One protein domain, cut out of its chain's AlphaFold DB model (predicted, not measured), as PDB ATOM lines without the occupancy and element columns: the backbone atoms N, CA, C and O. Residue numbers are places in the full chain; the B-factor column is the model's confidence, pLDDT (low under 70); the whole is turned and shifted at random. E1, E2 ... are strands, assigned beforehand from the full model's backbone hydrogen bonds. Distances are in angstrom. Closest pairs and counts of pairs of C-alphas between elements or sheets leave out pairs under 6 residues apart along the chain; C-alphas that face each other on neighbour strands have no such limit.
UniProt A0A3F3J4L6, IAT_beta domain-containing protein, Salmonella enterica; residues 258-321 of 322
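What this domain is: This is residues 258 to 321 of the 322 residues of the protein "IAT_beta domain-containing protein" of Salmonella enterica (UniProt A0A3F3J4L6). With little regular structure, the domain is a two-stranded ribbon, E2 and E4, with the short strand pair E1 and E3 over one face and long loops around; residues 261 to 275 and 301 to 313 reach out to opposite ends of the long axis. The printed part has 64 residues, 20 of them in named strands, E1 to E4 in chain order, with no named helix: all strand, both sheets antiparallel. It is only just compact, close to loose, with a radius of gyration of the C-alphas of 12.9 A, and elongated, spanning 41 by 22 by 19 A.

How they stand to each other: E2, residues 276 to 282, and E4, residues 314 to 320, are antiparallel neighbours at 154 degrees; N 278 and O 318 are within hydrogen-bond range at 2.8 A. Residues 280 to 281 of E2 also pair, antiparallel, with residues 289 to 290. E3, residues 298 to 300, comes nearest E2 at the C-alphas of Trp 299 and Trp 279, 7.7 A apart. E1, residues 258 to 260, is the antiparallel neighbour of E3 at 160 degrees, with N 259 and O 299 at 2.8 A, and is apart from E4.

Where its parts are: E2 is 20.3 A long, E4 19.2 A, E3 6.8 A and E1 6.5 A. C-alpha 258 is at (120.503, 92.219, 125.265) and C-alpha 320 at (138.308, 85.403, 130.817).

The domain as a whole: The two farthest C-alphas, of Asn 267 and Gly 307, are 42.8 A apart. The three links are long, and the printed part has no cut. The model's pLDDT is under 70 at residues 303, 311 to 312 and 321.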
ATOM      1  N   GLU A 258     119.568  92.591 124.202       82.25
ATOM      2  CA  GLU A 258     120.503  92.219 125.265       82.25
ATOM      3  C   GLU A 258     120.936  90.760 125.088       82.25
ATOM      4  O   GLU A 258     120.144  89.832 125.257       82.25
ATOM      5  N   MET A 259     122.205  90.557 124.750       82.44
ATOM      6  CA  MET A 259     122.829  89.240 124.680       82.44
ATOM      7  C   MET A 259     123.177  88.770 126.094       82.44
ATOM      8  O   MET A 259     123.635  89.568 126.914       82.44
ATOM      9  N   ARG A 260     122.972  87.480 126.390       85.25
ATOM     10  CA  ARG A 260     123.222  86.898 127.717       85.25
ATOM     11  C   ARG A 260     124.046  85.620 127.605       85.25
ATOM     12  O   ARG A 260     123.652  84.693 126.906       85.25
ATOM     13  N   ALA A 261     125.166  85.584 128.312       84.81
ATOM     14  CA  ALA A 261     125.935  84.383 128.575       84.81
ATOM     15  C   ALA A 261     125.339  83.659 129.787       84.81
ATOM     16  O   ALA A 261     124.862  84.298 130.726       84.81
ATOM     17  N   ARG A 262     125.377  82.327 129.767       83.56
ATOM     18  CA  ARG A 262     125.025  81.490 130.910       83.56
ATOM     19  C   ARG A 262     126.080  80.412 131.070       83.56
ATOM     20  O   ARG A 262     126.333  79.669 130.124       83.56
ATOM     21  N   THR A 263     126.654  80.306 132.261       81.62
ATOM     22  CA  THR A 263     127.705  79.330 132.555       81.62
ATOM     23  C   THR A 263     127.215  78.338 133.596       81.62
ATOM     24  O   THR A 263     126.740  78.714 134.668       81.62
ATOM     25  N   LEU A 264     127.323  77.053 133.262       81.19
ATOM     26  CA  LEU A 264     126.956  75.946 134.135       81.19
ATOM     27  C   LEU A 264     128.223  75.284 134.674       81.19
ATOM     28  O   LEU A 264     129.076  74.837 133.911       81.19
ATOM     29  N   CYS A 265     128.327  75.224 135.995       77.81
ATOM     30  CA  CYS A 265     129.383  74.523 136.708       77.81
ATOM     31  C   CYS A 265     128.982  73.061 136.973       77.81
ATOM     32  O   CYS A 265     127.932  72.579 136.536       77.81
ATOM     33  N   ILE A 266     129.835  72.339 137.706       76.88
ATOM     34  CA  ILE A 266     129.602  70.949 138.121       76.88
ATOM     35  C   ILE A 266     128.193  70.809 138.727       76.88
ATOM     36  O   ILE A 266     127.738  71.671 139.479       76.88
ATOM     37  N   ASN A 267     127.505  69.715 138.394       77.81
ATOM     38  CA  ASN A 267     126.119  69.431 138.789       77.81
ATOM     39  C   ASN A 267     125.073  70.413 138.236       77.81
ATOM     40  O   ASN A 267     124.006  70.565 138.827       77.81
ATOM     41  N   ASN A 268     125.346  71.049 137.091       77.75
ATOM     42  CA  ASN A 268     124.393  71.932 136.412       77.75
ATOM     43  C   ASN A 268     124.032  73.191 137.233       77.75
ATOM     44  O   ASN A 268     122.970  73.785 137.034       77.75
ATOM     45  N   MET A 269     124.900  73.582 138.174       78.69
ATOM     46  CA  MET A 269     124.733  74.786 138.988       78.69
ATOM     47  C   MET A 269     125.045  76.025 138.149       78.69
ATOM     48  O   MET A 269     126.096  76.088 137.513       78.69
ATOM     49  N   ASP A 270     124.149  77.011 138.159       83.38
ATOM     50  CA  ASP A 270     124.394  78.294 137.503       83.38
ATOM     51  C   ASP A 270     125.482  79.057 138.263       83.38
ATOM     52  O   ASP A 270     125.339  79.343 139.452       83.38
ATOM     53  N   CYS A 271     126.588  79.332 137.583       86.00
ATOM     54  CA  CYS A 271     127.741  80.034 138.133       86.00
ATOM     55  C   CYS A 271     128.144  81.208 137.240       86.00
ATOM     56  O   CYS A 271     129.308  81.599 137.197       86.00
ATOM     57  N   THR A 272     127.172  81.777 136.524       86.00
ATOM     58  CA  THR A 272     127.392  82.878 135.583       86.00
ATOM     59  C   THR A 272     128.095  84.076 136.242       86.00
ATOM     60  O   THR A 272     128.984  84.670 135.636       86.00
ATOM     61  N   ASP A 273     127.787  84.378 137.504       85.19
ATOM     62  CA  ASP A 273     128.381  85.503 138.242       85.19
ATOM     63  C   ASP A 273     129.799  85.228 138.783       85.19
ATOM     64  O   ASP A 273     130.425  86.119 139.353       85.19
ATOM     65  N   ALA A 274     130.318  84.006 138.625       83.00
ATOM     66  CA  ALA A 274     131.647  83.621 139.108       83.00
ATOM     67  C   ALA A 274     132.781  83.928 138.112       83.00
ATOM     68  O   ALA A 274     133.948  83.708 138.434       83.00
ATOM     69  N   PHE A 275     132.454  84.404 136.908       84.44
ATOM     70  CA  PHE A 275     133.406  84.589 135.817       84.44
ATOM     71  C   PHE A 275     133.346  85.996 135.228       84.44
ATOM     72  O   PHE A 275     132.288  86.624 135.178       84.44
ATOM     73  N   ASN A 276     134.487  86.451 134.710       84.88
ATOM     74  CA  ASN A 276     134.545  87.584 133.799       84.88
ATOM     75  C   ASN A 276     134.395  87.077 132.360       84.88
ATOM     76  O   ASN A 276     134.777  85.952 132.024       84.88
ATOM     77  N   TYR A 277     133.826  87.907 131.494       89.06
ATOM     78  CA  TYR A 277     133.550  87.551 130.105       89.06
ATOM     79  C   TYR A 277     134.297  88.482 129.160       89.06
ATOM     80  O   TYR A 277     134.776  89.541 129.549       89.06
ATOM     81  N   GLN A 278     134.393  88.096 127.898       91.94
ATOM     82  CA  GLN A 278     134.776  88.985 126.815       91.94
ATOM     83  C   GLN A 278     133.923  88.645 125.599       91.94
ATOM     84  O   GLN A 278     134.005  87.538 125.060       91.94
ATOM     85  N   TRP A 279     133.106  89.602 125.167       89.06
ATOM     86  CA  TRP A 279     132.361  89.486 123.916       89.06
ATOM     87  C   TRP A 279     133.279  89.783 122.731       89.06
ATOM     88  O   TRP A 279     134.106  90.699 122.785       89.06
ATOM     89  N   GLU A 280     133.143  89.003 121.664       87.94
ATOM     90  CA  GLU A 280     133.967  89.104 120.463       87.94
ATOM     91  C   GLU A 280     133.107  89.054 119.202       87.94
ATOM     92  O   GLU A 280     132.065  88.397 119.165       87.94
ATOM     93  N   ILE A 281     133.575  89.736 118.156       86.38
ATOM     94  CA  ILE A 281     132.919  89.795 116.849       86.38
ATOM     95  C   ILE A 281     133.831  89.287 115.733       86.38
ATOM     96  O   ILE A 281     135.054  89.432 115.808       86.38
ATOM     97  N   SER A 282     133.240  88.710 114.688       82.44
ATOM     98  CA  SER A 282     133.946  88.223 113.498       82.44
ATOM     99  C   SER A 282     133.149  88.480 112.221       82.44
ATOM    100  O   SER A 282     131.921  88.456 112.232       82.44
ATOM    101  N   ASP A 283     133.858  88.663 111.109       79.38
ATOM    102  CA  ASP A 283     133.267  88.797 109.770       79.38
ATOM    103  C   ASP A 283     133.096  87.435 109.079       79.38
ATOM    104  O   ASP A 283     132.300  87.295 108.158       79.38
ATOM    105  N   GLU A 284     133.852  86.426 109.518       79.06
ATOM    106  CA  GLU A 284     134.099  85.192 108.756       79.06
ATOM    107  C   GLU A 284     134.209  83.935 109.641       79.06
ATOM    108  O   GLU A 284     134.673  82.893 109.183       79.06
ATOM    109  N   MET A 285     133.844  84.033 110.927       74.94
ATOM    110  CA  MET A 285     133.976  82.995 111.971       74.94
ATOM    111  C   MET A 285     135.404  82.486 112.248       74.94
ATOM    112  O   MET A 285     135.591  81.617 113.098       74.94
ATOM    113  N   LYS A 286     136.428  83.022 111.573       76.88
ATOM    114  CA  LYS A 286     137.831  82.588 111.708       76.88
ATOM    115  C   LYS A 286     138.662  83.532 112.569       76.88
ATOM    116  O   LYS A 286     139.412  83.082 113.430       76.88
ATOM    117  N   SER A 287     138.526  84.837 112.343       84.44
ATOM    118  CA  SER A 287     139.259  85.884 113.054       84.44
ATOM    119  C   SER A 287     138.316  86.664 113.973       84.44
ATOM    120  O   SER A 287     137.283  87.163 113.529       84.44
ATOM    121  N   TRP A 288     138.644  86.752 115.264       85.31
ATOM    122  CA  TRP A 288     137.767  87.331 116.288       85.31
ATOM    123  C   TRP A 288     138.402  88.565 116.926       85.31
ATOM    124  O   TRP A 288     139.585  88.558 117.266       85.31
ATOM    125  N   LYS A 289     137.616  89.635 117.081       88.69
ATOM    126  CA  LYS A 289     138.035  90.902 117.695       88.69
ATOM    127  C   LYS A 289     137.246  91.150 118.977       88.69
ATOM    128  O   LYS A 289     136.017  91.119 118.952       88.69
ATOM    129  N   SER A 290     137.944  91.447 120.073       91.12
ATOM    130  CA  SER A 290     137.321  91.818 121.347       91.12
ATOM    131  C   SER A 290     136.541  93.123 121.241       91.12
ATOM    132  O   SER A 290     137.056  94.122 120.738       91.12
ATOM    133  N   VAL A 291     135.322  93.125 121.775       89.69
ATOM    134  CA  VAL A 291     134.514  94.331 121.956       89.69
ATOM    135  C   VAL A 291     134.987  95.057 123.225       89.69
ATOM    136  O   VAL A 291     134.846  94.511 124.325       89.69
ATOM    137  N   PRO A 292     135.546  96.276 123.122       87.38
ATOM    138  CA  PRO A 292     136.073  96.984 124.286       87.38
ATOM    139  C   PRO A 292     134.997  97.219 125.354       87.38
ATOM    140  O   PRO A 292     133.917  97.725 125.057       87.38
ATOM    141  N   GLY A 293     135.293  96.848 126.603       85.56
ATOM    142  CA  GLY A 293     134.410  97.060 127.758       85.56
ATOM    143  C   GLY A 293     133.216  96.103 127.872       85.56
ATOM    144  O   GLY A 293     132.497  96.151 128.868       85.56
ATOM    145  N   ALA A 294     133.002  95.209 126.902       90.38
ATOM    146  CA  ALA A 294     131.964  94.186 126.969       90.38
ATOM    147  C   ALA A 294     132.471  92.966 127.753       90.38
ATOM    148  O   ALA A 294     132.775  91.925 127.167       90.38
ATOM    149  N   THR A 295     132.596  93.119 129.075       91.31
ATOM    150  CA  THR A 295     133.184  92.092 129.954       91.31
ATOM    151  C   THR A 295     132.214  91.422 130.925       91.31
ATOM    152  O   THR A 295     132.596  90.566 131.723       91.31
ATOM    153  N   LYS A 296     130.936  91.795 130.863       89.81
ATOM    154  CA  LYS A 296     129.878  91.225 131.701       89.81
ATOM    155  C   LYS A 296     129.208  90.033 131.018       89.81
ATOM    156  O   LYS A 296     129.256  89.894 129.796       89.81
ATOM    157  N   ALA A 297     128.500  89.233 131.815       88.00
ATOM    158  CA  ALA A 297     127.643  88.159 131.317       88.00
ATOM    159  C   ALA A 297     126.534  88.670 130.384       88.00
ATOM    160  O   ALA A 297     126.044  87.921 129.543       88.00
ATOM    161  N   THR A 298     126.144  89.942 130.501       88.75
ATOM    162  CA  THR A 298     125.208  90.587 129.579       88.75
ATOM    163  C   THR A 298     125.894  91.649 128.728       88.75
ATOM    164  O   THR A 298     126.785  92.368 129.190       88.75
ATOM    165  N   TRP A 299     125.466  91.765 127.472       87.06
ATOM    166  CA  TRP A 299     125.925  92.804 126.559       87.06
ATOM    167  C   TRP A 299     124.766  93.343 125.724       87.06
ATOM    168  O   TRP A 299     124.120  92.610 124.978       87.06
ATOM    169  N   LEU A 300     124.498  94.643 125.857       83.31
ATOM    170  CA  LEU A 300     123.497  95.331 125.053       83.31
ATOM    171  C   LEU A 300     124.084  95.649 123.678       83.31
ATOM    172  O   LEU A 300     125.051  96.409 123.588       83.31
ATOM    173  N   LEU A 301     123.497  95.086 122.620       78.81
ATOM    174  CA  LEU A 301     124.014  95.243 121.267       78.81
ATOM    175  C   LEU A 301     123.850  96.699 120.788       78.81
ATOM    176  O   LEU A 301     122.711  97.159 120.620       78.81
ATOM    177  N   PRO A 302     124.950  97.441 120.553       76.44
ATOM    178  CA  PRO A 302     124.868  98.822 120.109       76.44
ATOM    179  C   PRO A 302     124.472  98.898 118.627       76.44
ATOM    180  O   PRO A 302     124.623  97.943 117.868       76.44
ATOM    181  N   TYR A 303     123.995 100.066 118.196       65.12
ATOM    182  CA  TYR A 303     123.656 100.312 116.787       65.12
ATOM    183  C   TYR A 303     124.888 100.307 115.868       65.12
ATOM    184  O   TYR A 303     124.791  99.965 114.693       65.12
ATOM    185  N   SER A 304     126.046 100.697 116.404       73.75
ATOM    186  CA  SER A 304     127.349 100.606 115.752       73.75
ATOM    187  C   SER A 304     128.436 100.414 116.804       73.75
ATOM    188  O   SER A 304     128.278 100.829 117.955       73.75
ATOM    189  N   LEU A 305     129.544  99.796 116.408       77.19
ATOM    190  CA  LEU A 305     130.745  99.689 117.227       77.19
ATOM    191  C   LEU A 305     131.864 100.453 116.521       77.19
ATOM    192  O   LEU A 305     132.199 100.140 115.383       77.19
ATOM    193  N   ASN A 306     132.412 101.487 117.165       76.38
ATOM    194  CA  ASN A 306     133.418 102.380 116.569       76.38
ATOM    195  C   ASN A 306     132.998 102.993 115.213       76.38
ATOM    196  O   ASN A 306     133.841 103.250 114.359       76.38
ATOM    197  N   GLY A 307     131.697 103.230 115.014       70.88
ATOM    198  CA  GLY A 307     131.147 103.776 113.767       70.88
ATOM    199  C   GLY A 307     130.855 102.740 112.676       70.88
ATOM    200  O   GLY A 307     130.315 103.110 111.638       70.88
ATOM    201  N   GLU A 308     131.143 101.454 112.904       71.69
ATOM    202  CA  GLU A 308     130.828 100.371 111.965       71.69
ATOM    203  C   GLU A 308     129.534  99.638 112.340       71.69
ATOM    204  O   GLU A 308     129.239  99.397 113.514       71.69
ATOM    205  N   SER A 309     128.759  99.261 111.319       71.88
ATOM    206  CA  SER A 309     127.553  98.448 111.486       71.88
ATOM    207  C   SER A 309     127.905  97.022 111.918       71.88
ATOM    208  O   SER A 309     128.812  96.397 111.368       71.88
ATOM    209  N   LEU A 310     127.133  96.485 112.867       70.62
ATOM    210  CA  LEU A 310     127.226  95.090 113.312       70.62
ATOM    211  C   LEU A 310     126.347  94.135 112.482       70.62
ATOM    212  O   LEU A 310     126.224  92.954 112.805       70.62
ATOM    213  N   GLN A 311     125.734  94.626 111.401       68.19
ATOM    214  CA  GLN A 311     124.944  93.797 110.498       68.19
ATOM    215  C   GLN A 311     125.827  92.732 109.826       68.19
ATOM    216  O   GLN A 311     126.916  93.035 109.342       68.19
ATOM    217  N   ASN A 312     125.334  91.489 109.778       68.75
ATOM    218  CA  ASN A 312     126.027  90.317 109.221       68.75
ATOM    219  C   ASN A 312     127.357  89.955 109.911       68.75
ATOM    220  O   ASN A 312     128.187  89.272 109.316       68.75
ATOM    221  N   LYS A 313     127.565  90.395 111.157       72.94
ATOM    222  CA  LYS A 313     128.701  89.971 111.985       72.94
ATOM    223  C   LYS A 313     128.327  88.742 112.817       72.94
ATOM    224  O   LYS A 313     127.194  88.618 113.284       72.94
ATOM    225  N   TYR A 314     129.294  87.866 113.046       79.06
ATOM    226  CA  TYR A 314     129.199  86.775 114.012       79.06
ATOM    227  C   TYR A 314     129.595  87.289 115.392       79.06
ATOM    228  O   TYR A 314     130.547  88.056 115.514       79.06
ATOM    229  N   ILE A 315     128.877  86.858 116.427       81.06
ATOM    230  CA  ILE A 315     129.118  87.242 117.819       81.06
ATOM    231  C   ILE A 315     129.384  85.968 118.613       81.06
ATOM    232  O   ILE A 315     128.659  84.987 118.459       81.06
ATOM    233  N   ARG A 316     130.390  85.998 119.482       84.69
ATOM    234  CA  ARG A 316     130.605  84.975 120.511       84.69
ATOM    235  C   ARG A 316     130.952  85.623 121.842       84.69
ATOM    236  O   ARG A 316     131.291  86.806 121.904       84.69
ATOM    237  N   VAL A 317     130.915  84.825 122.898       86.31
ATOM    238  CA  VAL A 317     131.395  85.200 124.226       86.31
ATOM    239  C   VAL A 317     132.376  84.144 124.706       86.31
ATOM    240  O   VAL A 317     132.146  82.953 124.519       86.31
ATOM    241  N   ARG A 318     133.474  84.576 125.323       84.81
ATOM    242  CA  ARG A 318     134.403  83.685 126.020       84.81
ATOM    243  C   ARG A 318     134.546  84.090 127.475       84.81
ATOM    244  O   ARG A 318     134.384  85.261 127.813       84.81
ATOM    245  N   ILE A 319     134.884  83.122 128.314       83.75
ATOM    246  CA  ILE A 319     135.273  83.365 129.700       83.75
ATOM    247  C   ILE A 319     136.712  83.884 129.710       83.75
ATOM    248  O   ILE A 319     137.572  83.367 128.990       83.75
ATOM    249  N   ILE A 320     136.968  84.906 130.517       82.19
ATOM    250  CA  ILE A 320     138.308  85.403 130.817       82.19
ATOM    251  C   ILE A 320     138.544  85.273 132.322       82.19
ATOM    252  O   ILE A 320     137.645  85.508 133.128       82.19
ATOM    253  N   SER A 321     139.744  84.850 132.699       68.88
ATOM    254  CA  SER A 321     140.224  84.973 134.072       68.88
ATOM    255  C   SER A 321     140.853  86.354 134.244       68.88
ATOM    256  O   SER A 321     141.461  86.857 133.295       68.88
TER     257      SER A 321